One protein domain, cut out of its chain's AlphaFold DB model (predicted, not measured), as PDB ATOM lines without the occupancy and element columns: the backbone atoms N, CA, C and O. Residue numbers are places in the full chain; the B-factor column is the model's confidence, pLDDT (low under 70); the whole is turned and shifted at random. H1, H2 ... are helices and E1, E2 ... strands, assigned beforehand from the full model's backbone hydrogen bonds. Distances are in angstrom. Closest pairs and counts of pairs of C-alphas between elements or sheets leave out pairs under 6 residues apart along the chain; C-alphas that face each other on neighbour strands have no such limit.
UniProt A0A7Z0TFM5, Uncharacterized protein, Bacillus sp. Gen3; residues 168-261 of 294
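Overview. This is residues 168 to 261 of the 294 residues of an uncharacterized protein of Bacillus sp. Gen3 (UniProt A0A7Z0TFM5). A small three-stranded sheet is covered on one face by H1, with H4 packed crosswise on residues 174 to 179 of H1; H3 folds back on H4 as a helical hairpin and also packs on H2, which only grazes the sheet with its residues 193 to 196. The loop of the E1-E2 hairpin lies at the opposite end of the long axis. The printed part has 94 residues, with four named helices and three named strands in the order H1 H2 E1 E2 H3 H4 E3; the sheet order E2 E1 E3 is mixed, and the class is mixed, helices and strands. It is compact, with a radius of gyration of the C-alphas of 12.9 A and spans of 38 by 26 by 22 A.

Along the chain. E1 is residues 197 to 203, 18.5 A long; E2 is 210 to 213 and E3 is 253 to 255. H1, residues 168 to 181, is 20.2 A long and begins at C-alpha 168 (14.522, -17.526, -38.324). H2 is 187 to 196, 14.3 A; H3 is 219 to 227, 12.6 A; H4 is 231 to 238. E3 ends at C-alpha 255 (2.272, -8.154, -45.839).

Arrangement. Pairing is staggered: E1 is parallel to E3 over 197 to 199, with N 198 and O 253 2.9 A apart, and antiparallel to E2 over 199 to 203, with N 199 and O 213 2.7 A apart. H1 is on the sheet at a height of 8.8 A, making two layers, a helix on one face of a sheet. H1 touches H4 with residues 174 to 179 alone, Val 174 and Ala 235 having the closest C-alphas, 5.6 A. H4 touches H3 at a shallow tilt of 4 degrees, opposite ways, closest at the C-alphas of Leu 225 and Ile 234, 6.1 A. H3 touches H2, closest at the C-alphas of Phe 187 and Cys 226, 6.3 A. H2 only grazes the sheet with residues 193 to 196. In H1, H2, H3 and H4 every O i to N i+4 pair is within hydrogen-bond range.

Size, cuts and confidence. The two C-alphas farthest apart, Asp 186 and His 206, are 39.2 A apart. The printed part has no cut. The link from H4 to E3 is long, 14 residues. The pLDDT is under 70 at residues 168 to 169, 202 to 210, 242 to 250 and 258 to 261.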
ATOM      1  N   GLN A 168      14.385 -17.998 -36.946       68.19
ATOM      2  CA  GLN A 168      14.522 -17.526 -38.324       68.19
ATOM      3  C   GLN A 168      13.261 -16.807 -38.824       68.19
ATOM      4  O   GLN A 168      13.360 -15.719 -39.382       68.19
ATOM      5  N   LEU A 169      12.078 -17.379 -38.577       65.94
ATOM      6  CA  LEU A 169      10.806 -16.783 -39.002       65.94
ATOM      7  C   LEU A 169      10.507 -15.491 -38.231       65.94
ATOM      8  O   LEU A 169       9.971 -14.542 -38.798       65.94
ATOM      9  N   GLU A 170      10.904 -15.420 -36.957       71.31
ATOM     10  CA  GLU A 170      10.875 -14.173 -36.185       71.31
ATOM     11  C   GLU A 170      11.739 -13.086 -36.841       71.31
ATOM     12  O   GLU A 170      11.243 -11.980 -37.061       71.31
ATOM     13  N   LYS A 171      12.991 -13.396 -37.203       76.44
ATOM     14  CA  LYS A 171      13.901 -12.435 -37.851       76.44
ATOM     15  C   LYS A 171      13.341 -11.906 -39.168       76.44
ATOM     16  O   LYS A 171      13.412 -10.703 -39.414       76.44
ATOM     17  N   ASP A 172      12.758 -12.778 -39.985       73.50
ATOM     18  CA  ASP A 172      12.202 -12.393 -41.284       73.50
ATOM     19  C   ASP A 172      10.988 -11.464 -41.123       73.50
ATOM     20  O   ASP A 172      10.898 -10.433 -41.788       73.50
ATOM     21  N   VAL A 173      10.094 -11.767 -40.179       75.88
ATOM     22  CA  VAL A 173       8.926 -10.925 -39.873       75.88
ATOM     23  C   VAL A 173       9.341  -9.575 -39.313       75.88
ATOM     24  O   VAL A 173       8.812  -8.549 -39.735       75.88
ATOM     25  N   VAL A 174      10.281  -9.566 -38.366       82.31
ATOM     26  CA  VAL A 174      10.795  -8.331 -37.771       82.31
ATOM     27  C   VAL A 174      11.437  -7.458 -38.843       82.31
ATOM     28  O   VAL A 174      11.182  -6.257 -38.866       82.31
ATOM     29  N   LYS A 175      12.202  -8.045 -39.768       81.69
ATOM     30  CA  LYS A 175      12.803  -7.315 -40.885       81.69
ATOM     31  C   LYS A 175      11.744  -6.662 -41.777       81.69
ATOM     32  O   LYS A 175      11.808  -5.456 -41.987       81.69
ATOM     33  N   VAL A 176      10.769  -7.435 -42.259       81.06
ATOM     34  CA  VAL A 176       9.704  -6.926 -43.145       81.06
ATOM     35  C   VAL A 176       8.892  -5.838 -42.452       81.06
ATOM     36  O   VAL A 176       8.697  -4.764 -43.010       81.06
ATOM     37  N   ALA A 177       8.472  -6.084 -41.210       83.12
ATOM     38  CA  ALA A 177       7.736  -5.101 -40.429       83.12
ATOM     39  C   ALA A 177       8.552  -3.822 -40.209       83.12
ATOM     40  O   ALA A 177       8.016  -2.732 -40.377       83.12
ATOM     41  N   SER A 178       9.849  -3.940 -39.909       87.38
ATOM     42  CA  SER A 178      10.728  -2.778 -39.733       87.38
ATOM     43  C   SER A 178      10.865  -1.965 -41.019       87.38
ATOM     44  O   SER A 178      10.846  -0.740 -40.974       87.38
ATOM     45  N   GLU A 179      10.992  -2.623 -42.173       84.75
ATOM     46  CA  GLU A 179      11.100  -1.949 -43.469       84.75
ATOM     47  C   GLU A 179       9.828  -1.179 -43.843       84.75
ATOM     48  O   GLU A 179       9.934  -0.084 -44.402       84.75
ATOM     49  N   GLU A 180       8.659  -1.722 -43.501       85.50
ATOM     50  CA  GLU A 180       7.352  -1.122 -43.782       85.50
ATOM     51  C   GLU A 180       7.037   0.081 -42.887       85.50
ATOM     52  O   GLU A 180       6.536   1.093 -43.373       85.50
ATOM     53  N   ILE A 181       7.335  -0.007 -41.584       89.38
ATOM     54  CA  ILE A 181       6.891   1.007 -40.615       89.38
ATOM     55  C   ILE A 181       7.914   2.112 -40.350       89.38
ATOM     56  O   ILE A 181       7.553   3.126 -39.765       89.38
ATOM     57  N   LYS A 182       9.174   1.970 -40.790       88.06
ATOM     58  CA  LYS A 182      10.269   2.919 -40.477       88.06
ATOM     59  C   LYS A 182      10.016   4.385 -40.848       88.06
ATOM     60  O   LYS A 182      10.733   5.256 -40.374       88.06
ATOM     61  N   LEU A 183       9.089   4.654 -41.769       89.94
ATOM     62  CA  LEU A 183       8.755   6.015 -42.208       89.94
ATOM     63  C   LEU A 183       7.487   6.558 -41.540       89.94
ATOM     64  O   LEU A 183       7.122   7.706 -41.783       89.94
ATOM     65  N   ILE A 184       6.805   5.748 -40.733       92.88
ATOM     66  CA  ILE A 184       5.572   6.136 -40.060       92.88
ATOM     67  C   ILE A 184       5.945   6.810 -38.739       92.88
ATOM     68  O   ILE A 184       6.333   6.153 -37.779       92.88
ATOM     69  N   THR A 185       5.833   8.133 -38.691       92.31
ATOM     70  CA  THR A 185       6.144   8.926 -37.488       92.31
ATOM     71  C   THR A 185       4.897   9.424 -36.764       92.31
ATOM     72  O   THR A 185       4.982   9.838 -35.612       92.31
ATOM     73  N   ASP A 186       3.737   9.417 -37.425       95.06
ATOM     74  CA  ASP A 186       2.467   9.781 -36.799       95.06
ATOM     75  C   ASP A 186       1.889   8.599 -36.011       95.06
ATOM     76  O   ASP A 186       1.907   7.448 -36.458       95.06
ATOM     77  N   PHE A 187       1.366   8.889 -34.820       95.75
ATOM     78  CA  PHE A 187       0.815   7.874 -33.928       95.75
ATOM     79  C   PHE A 187      -0.446   7.210 -34.487       95.75
ATOM     80  O   PHE A 187      -0.614   5.999 -34.337       95.75
ATOM     81  N   ASN A 188      -1.344   7.981 -35.104       95.31
ATOM     82  CA  ASN A 188      -2.580   7.435 -35.653       95.31
ATOM     83  C   ASN A 188      -2.271   6.570 -36.871       95.31
ATOM     84  O   ASN A 188      -2.784   5.460 -36.948       95.31
ATOM     85  N   ASP A 189      -1.371   7.021 -37.746       95.75
ATOM     86  CA  ASP A 189      -0.938   6.232 -38.901       95.75
ATOM     87  C   ASP A 189      -0.276   4.915 -38.460       95.75
ATOM     88  O   ASP A 189      -0.564   3.852 -39.014       95.75
ATOM     89  N   MET A 190       0.567   4.952 -37.418       95.12
ATOM     90  CA  MET A 190       1.202   3.753 -36.855       95.12
ATOM     91  C   MET A 190       0.166   2.795 -36.259       95.12
ATOM     92  O   MET A 190       0.213   1.584 -36.492       95.12
ATOM     93  N   LYS A 191      -0.792   3.327 -35.498       94.00
ATOM     94  CA  LYS A 191      -1.882   2.549 -34.907       94.00
ATOM     95  C   LYS A 191      -2.745   1.897 -35.992       94.00
ATOM     96  O   LYS A 191      -2.976   0.689 -35.944       94.00
ATOM     97  N   ASP A 192      -3.179   2.672 -36.980       93.06
ATOM     98  CA  ASP A 192      -4.024   2.205 -38.079       93.06
ATOM     99  C   ASP A 192      -3.300   1.166 -38.941       93.06
ATOM    100  O   ASP A 192      -3.913   0.188 -39.387       93.06
ATOM    101  N   TYR A 193      -1.982   1.309 -39.121       92.50
ATOM    102  CA  TYR A 193      -1.164   0.302 -39.784       92.50
ATOM    103  C   TYR A 193      -1.283  -1.054 -39.074       92.50
ATOM    104  O   TYR A 193      -1.669  -2.040 -39.705       92.50
ATOM    105  N   PHE A 194      -1.050  -1.121 -37.761       89.62
ATOM    106  CA  PHE A 194      -1.144  -2.380 -37.009       89.62
ATOM    107  C   PHE A 194      -2.577  -2.908 -36.832       89.62
ATOM    108  O   PHE A 194      -2.772  -4.122 -36.733       89.62
ATOM    109  N   ASP A 195      -3.592  -2.042 -36.866       88.19
ATOM    110  CA  ASP A 195      -5.001  -2.458 -36.833       88.19
ATOM    111  C   ASP A 195      -5.454  -3.138 -38.140       88.19
ATOM    112  O   ASP A 195      -6.411  -3.925 -38.136       88.19
ATOM    113  N   THR A 196      -4.760  -2.865 -39.251       88.56
ATOM    114  CA  THR A 196      -5.142  -3.304 -40.602       88.56
ATOM    115  C   THR A 196      -4.149  -4.253 -41.268       88.56
ATOM    116  O   THR A 196      -4.518  -4.912 -42.239       88.56
ATOM    117  N   HIS A 197      -2.926  -4.396 -40.753       88.50
ATOM    118  CA  HIS A 197      -1.896  -5.242 -41.355       88.50
ATOM    119  C   HIS A 197      -1.592  -6.490 -40.525       88.50
ATOM    120  O   HIS A 197      -1.587  -6.493 -39.294       88.50
ATOM    121  N   ALA A 198      -1.316  -7.576 -41.238       85.19
ATOM    122  CA  ALA A 198      -0.784  -8.808 -40.684       85.19
ATOM    123  C   ALA A 198       0.437  -9.233 -41.501       85.19
ATOM    124  O   ALA A 198       0.476  -9.030 -42.709       85.19
ATOM    125  N   PHE A 199       1.430  -9.843 -40.872       80.94
ATOM    126  CA  PHE A 199       2.698 -10.195 -41.502       80.94
ATOM    127  C   PHE A 199       2.767 -11.687 -41.743       80.94
ATOM    128  O   PHE A 199       2.615 -12.478 -40.814       80.94
ATOM    129  N   PHE A 200       3.013 -12.081 -42.982       77.25
ATOM    130  CA  PHE A 200       3.260 -13.468 -43.323       77.25
ATOM    131  C   PHE A 200       4.613 -13.934 -42.752       77.25
ATOM    132  O   PHE A 200       5.625 -13.251 -42.894       77.25
ATOM    133  N   CYS A 201       4.623 -15.104 -42.111       70.00
ATOM    134  CA  CYS A 201       5.749 -15.627 -41.331       70.00
ATOM    135  C   CYS A 201       6.315 -16.941 -41.872       70.00
ATOM    136  O   CYS A 201       7.070 -17.594 -41.168       70.00
ATOM    137  N   GLY A 202       5.952 -17.372 -43.077       65.88
ATOM    138  CA  GLY A 202       6.404 -18.651 -43.629       65.88
ATOM    139  C   GLY A 202       5.408 -19.792 -43.425       65.88
ATOM    140  O   GLY A 202       4.229 -19.588 -43.137       65.88
ATOM    141  N   ILE A 203       5.892 -21.015 -43.634       65.75
ATOM    142  CA  ILE A 203       5.131 -22.253 -43.452       65.75
ATOM    143  C   ILE A 203       5.858 -23.085 -42.399       65.75
ATOM    144  O   ILE A 203       7.063 -23.320 -42.499       65.75
ATOM    145  N   SER A 204       5.130 -23.519 -41.373       59.97
ATOM    146  CA  SER A 204       5.694 -24.359 -40.318       59.97
ATOM    147  C   SER A 204       6.136 -25.715 -40.858       59.97
ATOM    148  O   SER A 204       5.428 -26.349 -41.635       59.97
ATOM    149  N   LYS A 205       7.255 -26.245 -40.348       56.28
ATOM    150  CA  LYS A 205       7.704 -27.615 -40.665       56.28
ATOM    151  C   LYS A 205       6.674 -28.686 -40.291       56.28
ATOM    152  O   LYS A 205       6.709 -29.782 -40.837       56.28
ATOM    153  N   HIS A 206       5.781 -28.386 -39.347       56.31
ATOM    154  CA  HIS A 206       4.785 -29.325 -38.829       56.31
ATOM    155  C   HIS A 206       3.370 -29.063 -39.365       56.31
ATOM    156  O   HIS A 206       2.450 -29.815 -39.048       56.31
ATOM    157  N   SER A 207       3.176 -28.018 -40.177       57.50
ATOM    158  CA  SER A 207       1.892 -27.741 -40.819       57.50
ATOM    159  C   SER A 207       2.088 -27.062 -42.168       57.50
ATOM    160  O   SER A 207       2.688 -25.996 -42.226       57.50
ATOM    161  N   TYR A 208       1.462 -27.577 -43.228       60.03
ATOM    162  CA  TYR A 208       1.404 -26.920 -44.547       60.03
ATOM    163  C   TYR A 208       0.532 -25.650 -44.569       60.03
ATOM    164  O   TYR A 208       0.052 -25.230 -45.619       60.03
ATOM    165  N   ARG A 209       0.254 -25.058 -43.404       62.03
ATOM    166  CA  ARG A 209      -0.536 -23.839 -43.286       62.03
ATOM    167  C   ARG A 209       0.404 -22.634 -43.190       62.03
ATOM    168  O   ARG A 209       1.345 -22.688 -42.399       62.03
ATOM    169  N   PRO A 210       0.131 -21.561 -43.954       67.69
ATOM    170  CA  PRO A 210       0.712 -20.245 -43.734       67.69
ATOM    171  C   PRO A 210       0.641 -19.852 -42.263       67.69
ATOM    172  O   PRO A 210      -0.444 -19.833 -41.676       67.69
ATOM    173  N   GLU A 211       1.780 -19.507 -41.682       71.31
ATOM    174  CA  GLU A 211       1.811 -18.815 -40.406       71.31
ATOM    175  C   GLU A 211       1.736 -17.315 -40.670       71.31
ATOM    176  O   GLU A 211       2.465 -16.774 -41.501       71.31
ATOM    177  N   ILE A 212       0.806 -16.640 -39.998       75.19
ATOM    178  CA  ILE A 212       0.600 -15.201 -40.138       75.19
ATOM    179  C   ILE A 212       0.554 -14.590 -38.745       75.19
ATOM    180  O   ILE A 212       0.046 -15.187 -37.791       75.19
ATOM    181  N   LYS A 213       1.112 -13.392 -38.618       76.44
ATOM    182  CA  LYS A 213       1.227 -12.672 -37.361       76.44
ATOM    183  C   LYS A 213       0.479 -11.355 -37.430       76.44
ATOM    184  O   LYS A 213       0.712 -10.540 -38.311       76.44
ATOM    185  N   VAL A 214      -0.361 -11.123 -36.434       79.06
ATOM    186  CA  VAL A 214      -0.927  -9.805 -36.144       79.06
ATOM    187  C   VAL A 214      -0.172  -9.261 -34.941       79.06
ATOM    188  O   VAL A 214      -0.117  -9.927 -33.907       79.06
ATOM    189  N   VAL A 215       0.437  -8.088 -35.084       79.50
ATOM    190  CA  VAL A 215       1.128  -7.413 -33.981       79.50
ATOM    191  C   VAL A 215       0.113  -6.538 -33.254       79.50
ATOM    192  O   VAL A 215      -0.399  -5.581 -33.820       79.50
ATOM    193  N   THR A 216      -0.181  -6.868 -31.997       79.12
ATOM    194  CA  THR A 216      -1.076  -6.086 -31.132       79.12
ATOM    195  C   THR A 216      -0.248  -5.240 -30.171       79.12
ATOM    196  O   THR A 216      -0.066  -5.596 -29.006       79.12
ATOM    197  N   ALA A 217       0.324  -4.156 -30.690       84.75
ATOM    198  CA  ALA A 217       1.159  -3.241 -29.922       84.75
ATOM    199  C   ALA A 217       0.342  -2.467 -28.869       84.75
ATOM    200  O   ALA A 217      -0.790  -2.053 -29.118       84.75
ATOM    201  N   THR A 218       0.926  -2.242 -27.689       88.44
ATOM    202  CA  THR A 218       0.381  -1.272 -26.727       88.44
ATOM    203  C   THR A 218       0.626   0.151 -27.231       88.44
ATOM    204  O   THR A 218       1.477   0.383 -28.086       88.44
ATOM    205  N   ARG A 219      -0.067   1.139 -26.662       92.19
ATOM    206  CA  ARG A 219       0.149   2.554 -27.012       92.19
ATOM    207  C   ARG A 219       1.578   3.020 -26.768       92.19
ATOM    208  O   ARG A 219       2.110   3.771 -27.574       92.19
ATOM    209  N   LEU A 220       2.202   2.545 -25.691       91.88
ATOM    210  CA  LEU A 220       3.596   2.854 -25.379       91.88
ATOM    211  C   LEU A 220       4.543   2.305 -26.452       91.88
ATOM    212  O   LEU A 220       5.455   2.998 -26.885       91.88
ATOM    213  N   VAL A 221       4.288   1.081 -26.922       91.75
ATOM    214  CA  VAL A 221       5.031   0.484 -28.037       91.75
ATOM    215  C   VAL A 221       4.832   1.289 -29.317       91.75
ATOM    216  O   VAL A 221       5.810   1.586 -29.991       91.75
ATOM    217  N   LEU A 222       3.589   1.643 -29.658       93.81
ATOM    218  CA  LEU A 222       3.293   2.445 -30.849       93.81
ATOM    219  C   LEU A 222       4.023   3.793 -30.791       93.81
ATOM    220  O   LEU A 222       4.665   4.175 -31.763       93.81
ATOM    221  N   ALA A 223       3.998   4.463 -29.636       95.12
ATOM    222  CA  ALA A 223       4.719   5.711 -29.420       95.12
ATOM    223  C   ALA A 223       6.240   5.544 -29.588       95.12
ATOM    224  O   ALA A 223       6.869   6.333 -30.288       95.12
ATOM    225  N   ALA A 224       6.830   4.484 -29.024       94.62
ATOM    226  CA  ALA A 224       8.253   4.190 -29.199       94.62
ATOM    227  C   ALA A 224       8.614   3.891 -30.666       94.62
ATOM    228  O   ALA A 224       9.675   4.299 -31.130       94.62
ATOM    229  N   LEU A 225       7.731   3.218 -31.414       94.81
ATOM    230  CA  LEU A 225       7.920   2.951 -32.844       94.81
ATOM    231  C   LEU A 225       7.867   4.229 -33.691       94.81
ATOM    232  O   LEU A 225       8.636   4.334 -34.638       94.81
ATOM    233  N   CYS A 226       7.015   5.199 -33.345       95.94
ATOM    234  CA  CYS A 226       6.970   6.503 -34.020       95.94
ATOM    235  C   CYS A 226       8.276   7.303 -33.866       95.94
ATOM    236  O   CYS A 226       8.614   8.103 -34.736       95.94
ATOM    237  N   GLU A 227       8.999   7.102 -32.761       95.19
ATOM    238  CA  GLU A 227      10.278   7.765 -32.471       95.19
ATOM    239  C   GLU A 227      11.500   6.984 -32.999       95.19
ATOM    240  O   GLU A 227      12.579   7.558 -33.167       95.19
ATOM    241  N   ALA A 228      11.361   5.682 -33.267       93.31
ATOM    242  CA  ALA A 228      12.459   4.812 -33.679       93.31
ATOM    243  C   ALA A 228      12.848   5.031 -35.152       93.31
ATOM    244  O   ALA A 228      12.233   4.491 -36.067       93.31
ATOM    245  N   THR A 229      13.922   5.788 -35.387       82.44
ATOM    246  CA  THR A 229      14.445   6.072 -36.738       82.44
ATOM    247  C   THR A 229      15.422   5.013 -37.252       82.44
ATOM    248  O   THR A 229      15.593   4.850 -38.462       82.44
ATOM    249  N   GLU A 230      16.059   4.271 -36.347       86.50
ATOM    250  CA  GLU A 230      17.050   3.252 -36.678       86.50
ATOM    251  C   GLU A 230      16.396   1.865 -36.815       86.50
ATOM    252  O   GLU A 230      15.737   1.397 -35.879       86.50
ATOM    253  N   PRO A 231      16.635   1.120 -37.915       84.38
ATOM    254  CA  PRO A 231      16.049  -0.209 -38.114       84.38
ATOM    255  C   PRO A 231      16.329  -1.203 -36.982       84.38
ATOM    256  O   PRO A 231      15.508  -2.074 -36.708       84.38
ATOM    257  N   LYS A 232      17.480  -1.077 -36.309       88.44
ATOM    258  CA  LYS A 232      17.839  -1.912 -35.152       88.44
ATOM    259  C   LYS A 232      16.910  -1.697 -33.953       88.44
ATOM    260  O   LYS A 232      16.615  -2.663 -33.255       88.44
ATOM    261  N   ASP A 233      16.437  -0.472 -33.737       91.62
ATOM    262  CA  ASP A 233      15.624  -0.110 -32.577       91.62
ATOM    263  C   ASP A 233      14.174  -0.522 -32.835       91.62
ATOM    264  O   ASP A 233      13.554  -1.157 -31.984       91.62
ATOM    265  N   ILE A 234      13.686  -0.305 -34.063       90.50
ATOM    266  CA  ILE A 234      12.403  -0.842 -34.536       90.50
ATOM    267  C   ILE A 234      12.379  -2.368 -34.383       90.50
ATOM    268  O   ILE A 234      11.454  -2.928 -33.794       90.50
ATOM    269  N   ALA A 235      13.425  -3.043 -34.867       88.00
ATOM    270  CA  ALA A 235      13.530  -4.491 -34.782       88.00
ATOM    271  C   ALA A 235      13.537  -4.982 -33.331       88.00
ATOM    272  O   ALA A 235      12.836  -5.938 -32.989       88.00
ATOM    273  N   TYR A 236      14.300  -4.299 -32.474       88.12
ATOM    274  CA  TYR A 236      14.351  -4.596 -31.052       88.12
ATOM    275  C   TYR A 236      12.972  -4.457 -30.411       88.12
ATOM    276  O   TYR A 236      12.532  -5.401 -29.763       88.12
ATOM    277  N   ILE A 237      12.256  -3.352 -30.645       90.25
ATOM    278  CA  ILE A 237      10.894  -3.154 -30.133       90.25
ATOM    279  C   ILE A 237       9.995  -4.313 -30.579       90.25
ATOM    280  O   ILE A 237       9.416  -4.994 -29.732       90.25
ATOM    281  N   LEU A 238       9.943  -4.609 -31.883       86.44
ATOM    282  CA  LEU A 238       9.061  -5.628 -32.469       86.44
ATOM    283  C   LEU A 238       9.297  -7.060 -31.954       86.44
ATOM    284  O   LEU A 238       8.367  -7.875 -31.957       86.44
ATOM    285  N   SER A 239      10.504  -7.382 -31.479       81.81
ATOM    286  CA  SER A 239      10.790  -8.671 -30.826       81.81
ATOM    287  C   SER A 239      10.089  -8.844 -29.471       81.81
ATOM    288  O   SER A 239       9.948  -9.973 -28.992       81.81
ATOM    289  N   TYR A 240       9.613  -7.758 -28.856       80.50
ATOM    290  CA  TYR A 240       8.912  -7.765 -27.566       80.50
ATOM    291  C   TYR A 240       7.414  -7.429 -27.670       80.50
ATOM    292  O   TYR A 240       6.720  -7.393 -26.653       80.50
ATOM    293  N   THR A 241       6.866  -7.219 -28.871       75.38
ATOM    294  CA  THR A 241       5.452  -6.840 -29.086       75.38
ATOM    295  C   THR A 241       4.542  -8.051 -29.316       75.38
ATOM    296  O   THR A 241       3.789  -8.102 -30.286       75.38
ATOM    297  N   GLY A 242       4.674  -9.077 -28.471       58.66
ATOM    298  CA  GLY A 242       4.153 -10.429 -28.700       58.66
ATOM    299  C   GLY A 242       2.670 -10.574 -29.105       58.66
ATOM    300  O   GLY A 242       1.815  -9.758 -28.777       58.66
ATOM    301  N   GLY A 243       2.397 -11.697 -29.787       55.50
ATOM    302  CA  GLY A 243       1.082 -12.204 -30.209       55.50
ATOM    303  C   GLY A 243       1.144 -12.854 -31.602       55.50
ATOM    304  O   GLY A 243       1.644 -12.242 -32.539       55.50
ATOM    305  N   SER A 244       0.676 -14.100 -31.765       50.75
ATOM    306  CA  SER A 244       0.462 -14.724 -33.084       50.75
ATOM    307  C   SER A 244      -0.917 -15.376 -33.146       50.75
ATOM    308  O   SER A 244      -1.334 -16.054 -32.200       50.75
ATOM    309  N   TRP A 245      -1.625 -15.150 -34.255       58.47
ATOM    310  CA  TRP A 245      -2.991 -15.614 -34.483       58.47
ATOM    311  C   TRP A 245      -3.046 -16.391 -35.796       58.47
ATOM    312  O   TRP A 245      -2.771 -15.847 -36.857       58.47
ATOM    313  N   THR A 246      -3.448 -17.657 -35.739       50.06
ATOM    314  CA  THR A 246      -3.537 -18.541 -36.916       50.06
ATOM    315  C   THR A 246      -4.895 -18.466 -37.630       50.06
ATOM    316  O   THR A 246      -5.210 -19.326 -38.448       50.06
ATOM    317  N   GLY A 247      -5.728 -17.473 -37.305       51.97
ATOM    318  CA  GLY A 247      -7.056 -17.275 -37.883       51.97
ATOM    319  C   GLY A 247      -7.285 -15.805 -38.195       51.97
ATOM    320  O   GLY A 247      -7.682 -15.042 -37.320       51.97
ATOM    321  N   LEU A 248      -7.011 -15.405 -39.433       58.66
ATOM    322  CA  LEU A 248      -7.314 -14.056 -39.897       58.66
ATOM    323  C   LEU A 248      -8.774 -13.980 -40.322       58.66
ATOM    324  O   LEU A 248      -9.259 -14.812 -41.089       58.66
ATOM    325  N   ASN A 249      -9.461 -12.948 -39.855       58.66
ATOM    326  CA  ASN A 249     -10.658 -12.452 -40.516       58.66
ATOM    327  C   ASN A 249     -10.261 -11.610 -41.742       58.66
ATOM    328  O   ASN A 249      -9.137 -11.122 -41.848       58.66
ATOM    329  N   SER A 250     -11.197 -11.411 -42.667       62.06
ATOM    330  CA  SER A 250     -10.989 -10.715 -43.948       62.06
ATOM    331  C   SER A 250     -10.610  -9.228 -43.846       62.06
ATOM    332  O   SER A 250     -10.468  -8.577 -44.877       62.06
ATOM    333  N   LYS A 251     -10.456  -8.670 -42.637       76.75
ATOM    334  CA  LYS A 251     -10.146  -7.247 -42.423       76.75
ATOM    335  C   LYS A 251      -8.657  -6.906 -42.570       76.75
ATOM    336  O   LYS A 251      -8.334  -5.730 -42.674       76.75
ATOM    337  N   TYR A 252      -7.767  -7.901 -42.538       81.25
ATOM    338  CA  TYR A 252      -6.322  -7.669 -42.564       81.25
ATOM    339  C   TYR A 252      -5.745  -7.735 -43.977       81.25
ATOM    340  O   TYR A 252      -5.985  -8.691 -44.718       81.25
ATOM    341  N   LYS A 253      -4.894  -6.765 -44.312       85.75
ATOM    342  CA  LYS A 253      -3.977  -6.843 -45.447       85.75
ATOM    343  C   LYS A 253      -2.740  -7.639 -45.032       85.75
ATOM    344  O   LYS A 253      -2.063  -7.289 -44.068       85.75
ATOM    345  N   ILE A 254      -2.448  -8.712 -45.763       83.31
ATOM    346  CA  ILE A 254      -1.281  -9.555 -45.491       83.31
ATOM    347  C   ILE A 254      -0.059  -8.950 -46.186       83.31
ATOM    348  O   ILE A 254      -0.046  -8.785 -47.406       83.31
ATOM    349  N   VAL A 255       0.960  -8.624 -45.397       83.25
ATOM    350  CA  VAL A 255       2.272  -8.154 -45.839       83.25
ATOM    351  C   VAL A 255       3.183  -9.361 -46.006       83.25
ATOM    352  O   VAL A 255       3.322 -10.178 -45.093       83.25
ATOM    353  N   TYR A 256       3.808  -9.465 -47.173       78.50
ATOM    354  CA  TYR A 256       4.714 -10.552 -47.518       78.50
ATOM    355  C   TYR A 256       6.156 -10.043 -47.624       78.50
ATOM    356  O   TYR A 256       6.362  -8.911 -48.065       78.50
ATOM    357  N   PRO A 257       7.160 -10.872 -47.288       74.00
ATOM    358  CA  PRO A 257       8.553 -10.547 -47.560       74.00
ATOM    359  C   PRO A 257       8.806 -10.249 -49.040       74.00
ATOM    360  O   PRO A 257       8.228 -10.893 -49.922       74.00
ATOM    361  N   SER A 258       9.724  -9.323 -49.325       65.44
ATOM    362  CA  SER A 258      10.182  -9.070 -50.692       65.44
ATOM    363  C   SER A 258      10.756 -10.367 -51.275       65.44
ATOM    364  O   SER A 258      11.674 -10.952 -50.699       65.44
ATOM    365  N   ASN A 259      10.218 -10.816 -52.415       64.25
ATOM    366  CA  ASN A 259      10.507 -12.106 -53.071       64.25
ATOM    367  C   ASN A 259       9.806 -13.343 -52.475       64.25
ATOM    368  O   ASN A 259      10.237 -14.472 -52.739       64.25
ATOM    369  N   TRP A 260       8.747 -13.166 -51.682       66.19
ATOM    370  CA  TRP A 260       7.848 -14.272 -51.366       66.19
ATOM    371  C   TRP A 260       7.055 -14.684 -52.610       66.19
ATOM    372  O   TRP A 260       6.358 -13.869 -53.211       66.19
ATOM    373  N   ASP A 261       7.154 -15.959 -52.969       65.88
ATOM    374  CA  ASP A 261       6.412 -16.567 -54.066       65.88
ATOM    375  C   ASP A 261       5.786 -17.862 -53.550       65.88
ATOM    376  O   ASP A 261       6.488 -18.803 -53.171       65.88
TER     377      ASP A 261